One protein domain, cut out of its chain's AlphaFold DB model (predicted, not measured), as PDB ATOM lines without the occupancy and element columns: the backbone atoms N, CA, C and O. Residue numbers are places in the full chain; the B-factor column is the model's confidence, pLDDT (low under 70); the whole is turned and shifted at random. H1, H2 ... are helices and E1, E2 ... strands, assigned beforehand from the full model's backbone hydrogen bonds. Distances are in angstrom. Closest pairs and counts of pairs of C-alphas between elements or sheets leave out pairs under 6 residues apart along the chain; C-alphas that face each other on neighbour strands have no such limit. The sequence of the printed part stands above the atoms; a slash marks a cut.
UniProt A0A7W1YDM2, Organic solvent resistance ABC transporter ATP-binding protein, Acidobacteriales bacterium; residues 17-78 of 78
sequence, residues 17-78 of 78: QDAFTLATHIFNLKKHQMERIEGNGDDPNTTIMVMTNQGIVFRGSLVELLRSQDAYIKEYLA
ATOM      1  N   GLN A  17     104.586 221.068 213.594       89.12
ATOM      2  CA  GLN A  17     104.860 219.968 214.527       89.12
ATOM      3  C   GLN A  17     103.908 218.774 214.348       89.12
ATOM      4  O   GLN A  17     104.352 217.632 214.414       89.12
ATOM      5  N   ASP A  18     102.627 219.025 214.067       90.00
ATOM      6  CA  ASP A  18     101.633 217.966 213.879       90.00
ATOM      7  C   ASP A  18     101.942 217.150 212.609       90.00
ATOM      8  O   ASP A  18     101.890 215.920 212.626       90.00
ATOM      9  N   ALA A  19     102.335 217.828 211.522       86.00
ATOM     10  CA  ALA A  19     102.757 217.190 210.274       86.00
ATOM     11  C   ALA A  19     104.005 216.319 210.479       86.00
ATOM     12  O   ALA A  19     104.075 215.200 209.971       86.00
ATOM     13  N   PHE A  20     104.963 216.797 211.280       88.38
ATOM     14  CA  PHE A  20     106.123 216.002 211.678       88.38
ATOM     15  C   PHE A  20     105.718 214.757 212.460       88.38
ATOM     16  O   PHE A  20     106.202 213.670 212.150       88.38
ATOM     17  N   THR A  21     104.851 214.887 213.466       90.69
ATOM     18  CA  THR A  21     104.405 213.742 214.265       90.69
ATOM     19  C   THR A  21     103.724 212.695 213.390       90.69
ATOM     20  O   THR A  21     104.095 211.530 213.489       90.69
ATOM     21  N   LEU A  22     102.812 213.095 212.498       89.06
ATOM     22  CA  LEU A  22     102.120 212.171 211.592       89.06
ATOM     23  C   LEU A  22     103.064 211.454 210.627       89.06
ATOM     24  O   LEU A  22     102.918 210.260 210.408       89.06
ATOM     25  N   ALA A  23     104.048 212.161 210.073       89.00
ATOM     26  CA  ALA A  23     104.972 211.563 209.118       89.00
ATOM     27  C   ALA A  23     106.040 210.675 209.774       89.00
ATOM     28  O   ALA A  23     106.649 209.869 209.082       89.00
ATOM     29  N   THR A  24     106.303 210.829 211.079       90.38
ATOM     30  CA  THR A  24     107.434 210.161 211.754       90.38
ATOM     31  C   THR A  24     107.024 209.167 212.833       90.38
ATOM     32  O   THR A  24     107.876 208.407 213.294       90.38
ATOM     33  N   HIS A  25     105.763 209.166 213.265       90.88
ATOM     34  CA  HIS A  25     105.278 208.300 214.334       90.88
ATOM     35  C   HIS A  25     103.991 207.582 213.942       90.88
ATOM     36  O   HIS A  25     103.097 208.155 213.329       90.88
ATOM     37  N   ILE A  26     103.866 206.346 214.412       88.25
ATOM     38  CA  ILE A  26     102.647 205.546 214.347       88.25
ATOM     39  C   ILE A  26     102.197 205.176 215.759       88.25
ATOM     40  O   ILE A  26     103.011 205.009 216.667       88.25
ATOM     41  N   PHE A  27     100.889 205.034 215.962       87.19
ATOM     42  CA  PHE A  27     100.370 204.586 217.250       87.19
ATOM     43  C   PHE A  27     100.428 203.055 217.346       87.19
ATOM     44  O   PHE A  27      99.769 202.343 216.587       87.19
ATOM     45  N   ASN A  28     101.190 202.530 218.305       88.56
ATOM     46  CA  ASN A  28     101.265 201.102 218.584       88.56
ATOM     47  C   ASN A  28     100.139 200.696 219.546       88.56
ATOM     48  O   ASN A  28     100.231 200.934 220.751       88.56
ATOM     49  N   LEU A  29      99.100 200.019 219.042       87.12
ATOM     50  CA  LEU A  29      97.985 199.559 219.883       87.12
ATOM     51  C   LEU A  29      98.396 198.570 220.980       87.12
ATOM     52  O   LEU A  29      97.792 198.584 222.049       87.12
ATOM     53  N   LYS A  30      99.399 197.715 220.741       92.38
ATOM     54  CA  LYS A  30      99.812 196.686 221.712       92.38
ATOM     55  C   LYS A  30     100.482 197.305 222.935       92.38
ATOM     56  O   LYS A  30     100.278 196.832 224.046       92.38
ATOM     57  N   LYS A  31     101.288 198.343 222.716       93.19
ATOM     58  CA  LYS A  31     101.989 199.083 223.777       93.19
ATOM     59  C   LYS A  31     101.224 200.319 224.256       93.19
ATOM     60  O   LYS A  31     101.624 200.925 225.239       93.19
ATOM     61  N   HIS A  32     100.138 200.672 223.568       91.94
ATOM     62  CA  HIS A  32      99.294 201.831 223.844       91.94
ATOM     63  C   HIS A  32     100.065 203.162 223.875       91.94
ATOM     64  O   HIS A  32      99.857 204.005 224.746       91.94
ATOM     65  N   GLN A  33     100.979 203.342 222.919       93.00
ATOM     66  CA  GLN A  33     101.849 204.515 222.845       93.00
ATOM     67  C   GLN A  33     102.186 204.879 221.397       93.00
ATOM     68  O   GLN A  33     102.125 204.034 220.503       93.00
ATOM     69  N   MET A  34     102.597 206.128 221.179       90.50
ATOM     70  CA  MET A  34     103.212 206.548 219.920       90.50
ATOM     71  C   MET A  34     104.633 205.995 219.825       90.50
ATOM     72  O   MET A  34     105.410 206.108 220.772       90.50
ATOM     73  N   GLU A  35     104.987 205.437 218.674       91.25
ATOM     74  CA  GLU A  35     106.334 204.963 218.373       91.25
ATOM     75  C   GLU A  35     106.835 205.609 217.091       91.25
ATOM     76  O   GLU A  35     106.075 205.824 216.148       91.25
ATOM     77  N   ARG A  36     108.126 205.939 217.063       89.06
ATOM     78  CA  ARG A  36     108.764 206.441 215.852       89.06
ATOM     79  C   ARG A  36     108.844 205.317 214.818       89.06
ATOM     80  O   ARG A  36     109.135 204.178 215.173       89.06
ATOM     81  N   ILE A  37     108.613 205.647 213.555       87.12
ATOM     82  CA  ILE A  37     108.738 204.712 212.435       87.12
ATOM     83  C   ILE A  37     110.216 204.343 212.256       87.12
ATOM     84  O   ILE A  37     111.088 205.216 212.269       87.12
ATOM     85  N   GLU A  38     110.503 203.049 212.119       78.12
ATOM     86  CA  GLU A  38     111.859 202.542 211.890       78.12
ATOM     87  C   GLU A  38     112.354 202.901 210.470       78.12
ATOM     88  O   GLU A  38     111.582 202.878 209.515       78.12
ATOM     89  N   GLY A  39     113.646 203.226 210.306       70.62
ATOM     90  CA  GLY A  39     114.250 203.597 209.011       70.62
ATOM     91  C   GLY A  39     114.535 205.099 208.854       70.62
ATOM     92  O   GLY A  39     114.865 205.769 209.831       70.62
ATOM     93  N   ASN A  40     114.425 205.640 207.628       64.44
ATOM     94  CA  ASN A  40     114.663 207.068 207.321       64.44
ATOM     95  C   ASN A  40     113.671 208.035 208.004       64.44
ATOM     96  O   ASN A  40     113.827 209.252 207.908       64.44
ATOM     97  N   GLY A  41     112.717 207.502 208.770       63.59
ATOM     98  CA  GLY A  41     111.864 208.269 209.667       63.59
ATOM     99  C   GLY A  41     110.647 208.895 208.998       63.59
ATOM    100  O   GLY A  41     110.022 209.738 209.633       63.59
ATOM    101  N   ASP A  42     110.318 208.507 207.767       76.31
ATOM    102  CA  ASP A  42     109.132 208.932 207.030       76.31
ATOM    103  C   ASP A  42     108.197 207.755 206.699       76.31
ATOM    104  O   ASP A  42     108.621 206.719 206.191       76.31
ATOM    105  N   ASP A  43     106.904 207.917 206.993       79.06
ATOM    106  CA  ASP A  43     105.849 207.016 206.521       79.06
ATOM    107  C   ASP A  43     105.644 207.194 205.005       79.06
ATOM    108  O   ASP A  43     105.232 208.282 204.584       79.06
ATOM    109  N   PRO A  44     105.831 206.151 204.173       77.44
ATOM    110  CA  PRO A  44     105.584 206.242 202.733       77.44
ATOM    111  C   PRO A  44     104.117 206.537 202.379       77.44
ATOM    112  O   PRO A  44     103.838 206.960 201.257       77.44
ATOM    113  N   ASN A  45     103.177 206.332 203.306       84.94
ATOM    114  CA  ASN A  45     101.753 206.593 203.084       84.94
ATOM    115  C   ASN A  45     101.319 208.005 203.503       84.94
ATOM    116  O   ASN A  45     100.186 208.407 203.222       84.94
ATOM    117  N   THR A  46     102.199 208.784 204.135       89.56
ATOM    118  CA  THR A  46     101.885 210.141 204.583       89.56
ATOM    119  C   THR A  46     102.363 211.168 203.560       89.56
ATOM    120  O   THR A  46     103.554 211.341 203.317       89.56
ATOM    121  N   THR A  47     101.416 211.904 202.973       92.62
ATOM    122  CA  THR A  47     101.708 213.044 202.093       92.62
ATOM    123  C   THR A  47     101.485 214.351 202.838       92.62
ATOM    124  O   THR A  47     100.399 214.596 203.362       92.62
ATOM    125  N   ILE A  48     102.490 215.223 202.829       93.38
ATOM    126  CA  ILE A  48     102.389 216.587 203.338       93.38
ATOM    127  C   ILE A  48     102.014 217.525 202.197       93.38
ATOM    128  O   ILE A  48     102.555 217.438 201.094       93.38
ATOM    129  N   MET A  49     101.093 218.443 202.478       94.62
ATOM    130  CA  MET A  49     100.666 219.471 201.539       94.62
ATOM    131  C   MET A  49     100.680 220.830 202.231       94.62
ATOM    132  O   MET A  49     100.083 220.987 203.295       94.62
ATOM    133  N   VAL A  50     101.357 221.805 201.628       93.50
ATOM    134  CA  VAL A  50     101.354 223.196 202.098       93.50
ATOM    135  C   VAL A  50     100.539 224.018 201.117       93.50
ATOM    136  O   VAL A  50     100.729 223.932 199.900       93.50
ATOM    137  N   MET A  51      99.611 224.799 201.655       93.31
ATOM    138  CA  MET A  51      98.684 225.616 200.884       93.31
ATOM    139  C   MET A  51      98.796 227.077 201.298       93.31
ATOM    140  O   MET A  51      98.937 227.392 202.477       93.31
ATOM    141  N   THR A  52      98.672 227.958 200.316       91.12
ATOM    142  CA  THR A  52      98.541 229.403 200.494       91.12
ATOM    143  C   THR A  52      97.254 229.884 199.832       91.12
ATOM    144  O   THR A  52      96.540 229.118 199.179       91.12
ATOM    145  N   ASN A  53      96.982 231.185 199.926       90.50
ATOM    146  CA  ASN A  53      95.867 231.816 199.214       90.50
ATOM    147  C   ASN A  53      95.962 231.669 197.681       90.50
ATOM    148  O   ASN A  53      94.973 231.884 196.989       90.50
ATOM    149  N   GLN A  54      97.138 231.322 197.149       91.00
ATOM    150  CA  GLN A  54      97.380 231.131 195.716       91.00
ATOM    151  C   GLN A  54      97.234 229.662 195.281       91.00
ATOM    152  O   GLN A  54      97.292 229.373 194.089       91.00
ATOM    153  N   GLY A  55      97.024 228.737 196.225       93.31
ATOM    154  CA  GLY A  55      96.867 227.306 195.965       93.31
ATOM    155  C   GLY A  55      97.890 226.440 196.699       93.31
ATOM    156  O   GLY A  55      98.432 226.823 197.735       93.31
ATOM    157  N   ILE A  56      98.130 225.236 196.177       94.44
ATOM    158  CA  ILE A  56      99.109 224.294 196.734       94.44
ATOM    159  C   ILE A  56     100.510 224.741 196.313       94.44
ATOM    160  O   ILE A  56     100.805 224.795 195.122       94.44
ATOM    161  N   VAL A  57     101.368 225.024 197.290       94.38
ATOM    162  CA  VAL A  57     102.765 225.444 197.066       94.38
ATOM    163  C   VAL A  57     103.764 224.319 197.322       94.38
ATOM    164  O   VAL A  57     104.899 224.381 196.865       94.38
ATOM    165  N   PHE A  58     103.344 223.262 198.018       95.25
ATOM    166  CA  PHE A  58     104.140 222.054 198.211       95.25
ATOM    167  C   PHE A  58     103.238 220.828 198.333       95.25
ATOM    168  O   PHE A  58     102.192 220.888 198.984       95.25
ATOM    169  N   ARG A  59     103.671 219.707 197.752       94.94
ATOM    170  CA  ARG A  59     103.088 218.377 197.948       94.94
ATOM    171  C   ARG A  59     104.198 217.332 197.854       94.94
ATOM    172  O   ARG A  59     104.854 217.263 196.821       94.94
ATOM    173  N   GLY A  60     104.369 216.518 198.889       93.06
ATOM    174  CA  GLY A  60     105.430 215.510 198.931       93.06
ATOM    175  C   GLY A  60     105.593 214.871 200.305       93.06
ATOM    176  O   GLY A  60     104.729 215.014 201.172       93.06
ATOM    177  N   SER A  61     106.702 214.172 200.509       91.56
ATOM    178  CA  SER A  61     107.085 213.622 201.812       91.56
ATOM    179  C   SER A  61     107.595 214.712 202.762       91.56
ATOM    180  O   SER A  61     107.928 215.832 202.360       91.56
ATOM    181  N   LEU A  62     107.719 214.374 204.048       89.75
ATOM    182  CA  LEU A  62     108.351 215.263 205.026       89.75
ATOM    183  C   LEU A  62     109.825 215.545 204.676       89.75
ATOM    184  O   LEU A  62     110.300 216.666 204.846       89.75
ATOM    185  N   VAL A  63     110.554 214.549 204.163       89.31
ATOM    186  CA  VAL A  63     111.966 214.705 203.778       89.31
ATOM    187  C   VAL A  63     112.111 215.679 202.609       89.31
ATOM    188  O   VAL A  63     113.016 216.514 202.612       89.31
ATOM    189  N   GLU A  64     111.214 215.605 201.626       91.88
ATOM    190  CA  GLU A  64     111.175 216.540 200.498       91.88
ATOM    191  C   GLU A  64     110.845 217.962 200.956       91.88
ATOM    192  O   GLU A  64     111.476 218.907 200.486       91.88
ATOM    193  N   LEU A  65     109.929 218.116 201.922       92.38
ATOM    194  CA  LEU A  65     109.589 219.419 202.498       92.38
ATOM    195  C   LEU A  65     110.822 220.067 203.132       92.38
ATOM    196  O   LEU A  65     111.129 221.223 202.850       92.38
ATOM    197  N   LEU A  66     111.563 219.306 203.940       90.38
ATOM    198  CA  LEU A  66     112.753 219.795 204.643       90.38
ATOM    199  C   LEU A  66     113.931 220.100 203.717       90.38
ATOM    200  O   LEU A  66     114.800 220.895 204.064       90.38
ATOM    201  N   ARG A  67     113.976 219.462 202.547       93.12
ATOM    202  CA  ARG A  67     114.990 219.706 201.512       93.12
ATOM    203  C   ARG A  67     114.540 220.726 200.469       93.12
ATOM    204  O   ARG A  67     115.286 220.982 199.522       93.12
ATOM    205  N   SER A  68     113.344 221.292 200.620       94.50
ATOM    206  CA  SER A  68     112.798 222.242 199.664       94.50
ATOM    207  C   SER A  68     113.701 223.465 199.535       94.50
ATOM    208  O   SER A  68     114.137 224.064 200.520       94.50
ATOM    209  N   GLN A  69     113.973 223.845 198.288       94.38
ATOM    210  CA  GLN A  69     114.728 225.056 197.981       94.38
ATOM    211  C   GLN A  69     113.829 226.273 197.744       94.38
ATOM    212  O   GLN A  69     114.355 227.378 197.598       94.38
ATOM    213  N   ASP A  70     112.509 226.069 197.744       94.25
ATOM    214  CA  ASP A  70     111.506 227.113 197.576       94.25
ATOM    215  C   ASP A  70     111.597 228.164 198.694       94.25
ATOM    216  O   ASP A  70     111.742 227.832 199.874       94.25
ATOM    217  N   ALA A  71     111.543 229.441 198.312       92.94
ATOM    218  CA  ALA A  71     111.734 230.553 199.237       92.94
ATOM    219  C   ALA A  71     110.612 230.644 200.280       92.94
ATOM    220  O   ALA A  71     110.900 230.866 201.455       92.94
ATOM    221  N   TYR A  72     109.362 230.410 199.869       92.69
ATOM    222  CA  TYR A  72     108.217 230.432 200.773       92.69
ATOM    223  C   TYR A  72     108.293 229.277 201.770       92.69
ATOM    224  O   TYR A  72     108.087 229.474 202.963       92.69
ATOM    225  N   ILE A  73     108.641 228.073 201.306       93.12
ATOM    226  CA  ILE A  73     108.790 226.915 202.195       93.12
ATOM    227  C   ILE A  73     109.916 227.135 203.205       93.12
ATOM    228  O   ILE A  73     109.735 226.833 204.379       93.12
ATOM    229  N   LYS A  74     111.052 227.701 202.793       93.25
ATOM    230  CA  LYS A  74     112.136 228.032 203.729       93.25
ATOM    231  C   LYS A  74     111.714 229.038 204.791       93.25
ATOM    232  O   LYS A  74     112.070 228.851 205.946       93.25
ATOM    233  N   GLU A  75     110.974 230.073 204.405       91.62
ATOM    234  CA  GLU A  75     110.437 231.063 205.344       91.62
ATOM    235  C   GLU A  75     109.409 230.439 206.294       91.62
ATOM    236  O   GLU A  75     109.440 230.697 207.489       91.62
ATOM    237  N   TYR A  76     108.543 229.560 205.786       89.25
ATOM    238  CA  TYR A  76     107.548 228.845 206.586       89.25
ATOM    239  C   TYR A  76     108.163 227.866 207.602       89.25
ATOM    240  O   TYR A  76     107.568 227.606 208.647       89.25
ATOM    241  N   LEU A  77     109.328 227.290 207.287       89.38
ATOM    242  CA  LEU A  77     110.047 226.352 208.156       89.38
ATOM    243  C   LEU A  77     110.978 227.037 209.176       89.38
ATOM    244  O   LEU A  77     111.471 226.340 210.065       89.38
ATOM    245  N   ALA A  78     111.264 228.336 209.017       85.12
ATOM    246  CA  ALA A  78     112.162 229.111 209.879       85.12
ATOM    247  C   ALA A  78     111.504 229.492 211.215       85.12
ATOM    248  O   ALA A  78     112.228 229.451 212.238       85.12
TER     249      ALA A  78
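AT A GLANCE: This is residues 17 to 78 of the 78 residues of the protein "Organic solvent resistance ABC transporter ATP-binding protein" of Acidobacteriales bacterium (UniProt A0A7W1YDM2). Two separate two-stranded hairpins, E1 with E2 and E3 with E4, make the two arms of a loose, elongated model, with their turns at its opposite ends. H1 lies between the arms near the middle, and the short helices H2 and H3 lie loosely beside the E3-E4 hairpin. The printed part has 62 residues, with three named helices and four named strands in the order H1, E1, E2, E3, E4, H2, H3; both sheets, E1 - E2 and E3 - E4, are antiparallel, and the class is mixed, helices and strands. The whole is loose, with a radius of gyration of the C-alphas of 13.5 A, and the C-alphas span 43 by 22 by 20 A, only just elongated.

HOW THE PARTS SIT: E3, residues 48 to 52, and E4, residues 55 to 60, form an antiparallel hairpin, with 163 degrees between their directions. N 50 and O 58 are 2.9 A apart and N 48 and O 60 are 2.8 A apart, both within hydrogen-bond range. H2, residues 62 to 66, has its closest C-alpha to E3 at Leu 62, 6.3 A from that of Ile 48. H3, residues 71 to 77, is close to H2 but not clearly touching; their closest C-alphas, those of Leu 65 and Ile 73, are 7.5 A apart. The closest C-alphas of E4 and H3, those of Phe 58 and Ile 73, are 7.8 A apart. H1, residues 17 to 24, and H2 only just touch, with 3 pairs of C-alphas within 8 A, the closest being those of Ala 23 and Leu 62 at 6.5 A. H1 and H3 are apart. E1, residues 25 to 28, and E2, residues 33 to 36, form the other antiparallel hairpin, at 141 degrees, with N 26 and O 35 at 2.9 A and N 35 and O 26 at 2.8 A, within hydrogen-bond range. The closest C-alphas of H1 and E2, those of Thr 24 and Arg 36, are 5.7 A apart. E1 is apart from E3, E4, H2 and H3. In H1, H2 and H3 every O i to N i+4 pair is within hydrogen-bond range.

IN THESE COORDINATES: E4 is 14.9 A from first to last C-alpha and E3 13.7 A, with C-alpha 48 at (102.389, 216.587, 203.338). H1 begins at C-alpha 17 (104.860, 219.968, 214.527) and is 10.5 A long. E1 measures 9.3 A, E2 10.0 A and H2 6.3 A. H3, 10.0 A long, ends at C-alpha 77 (110.047, 226.352, 208.156).

THE WHOLE: The two C-alphas farthest apart, those of Lys 30 and Gln 54, are 43.2 A apart. The printed part has no cut and ends at residue 78, the chain's last residue. The link from E2 to E3, 11 residues, is long; the other links are tight. The mean pLDDT of the printed part is 89.1, and residues 40 to 41, in that long link, are under 70.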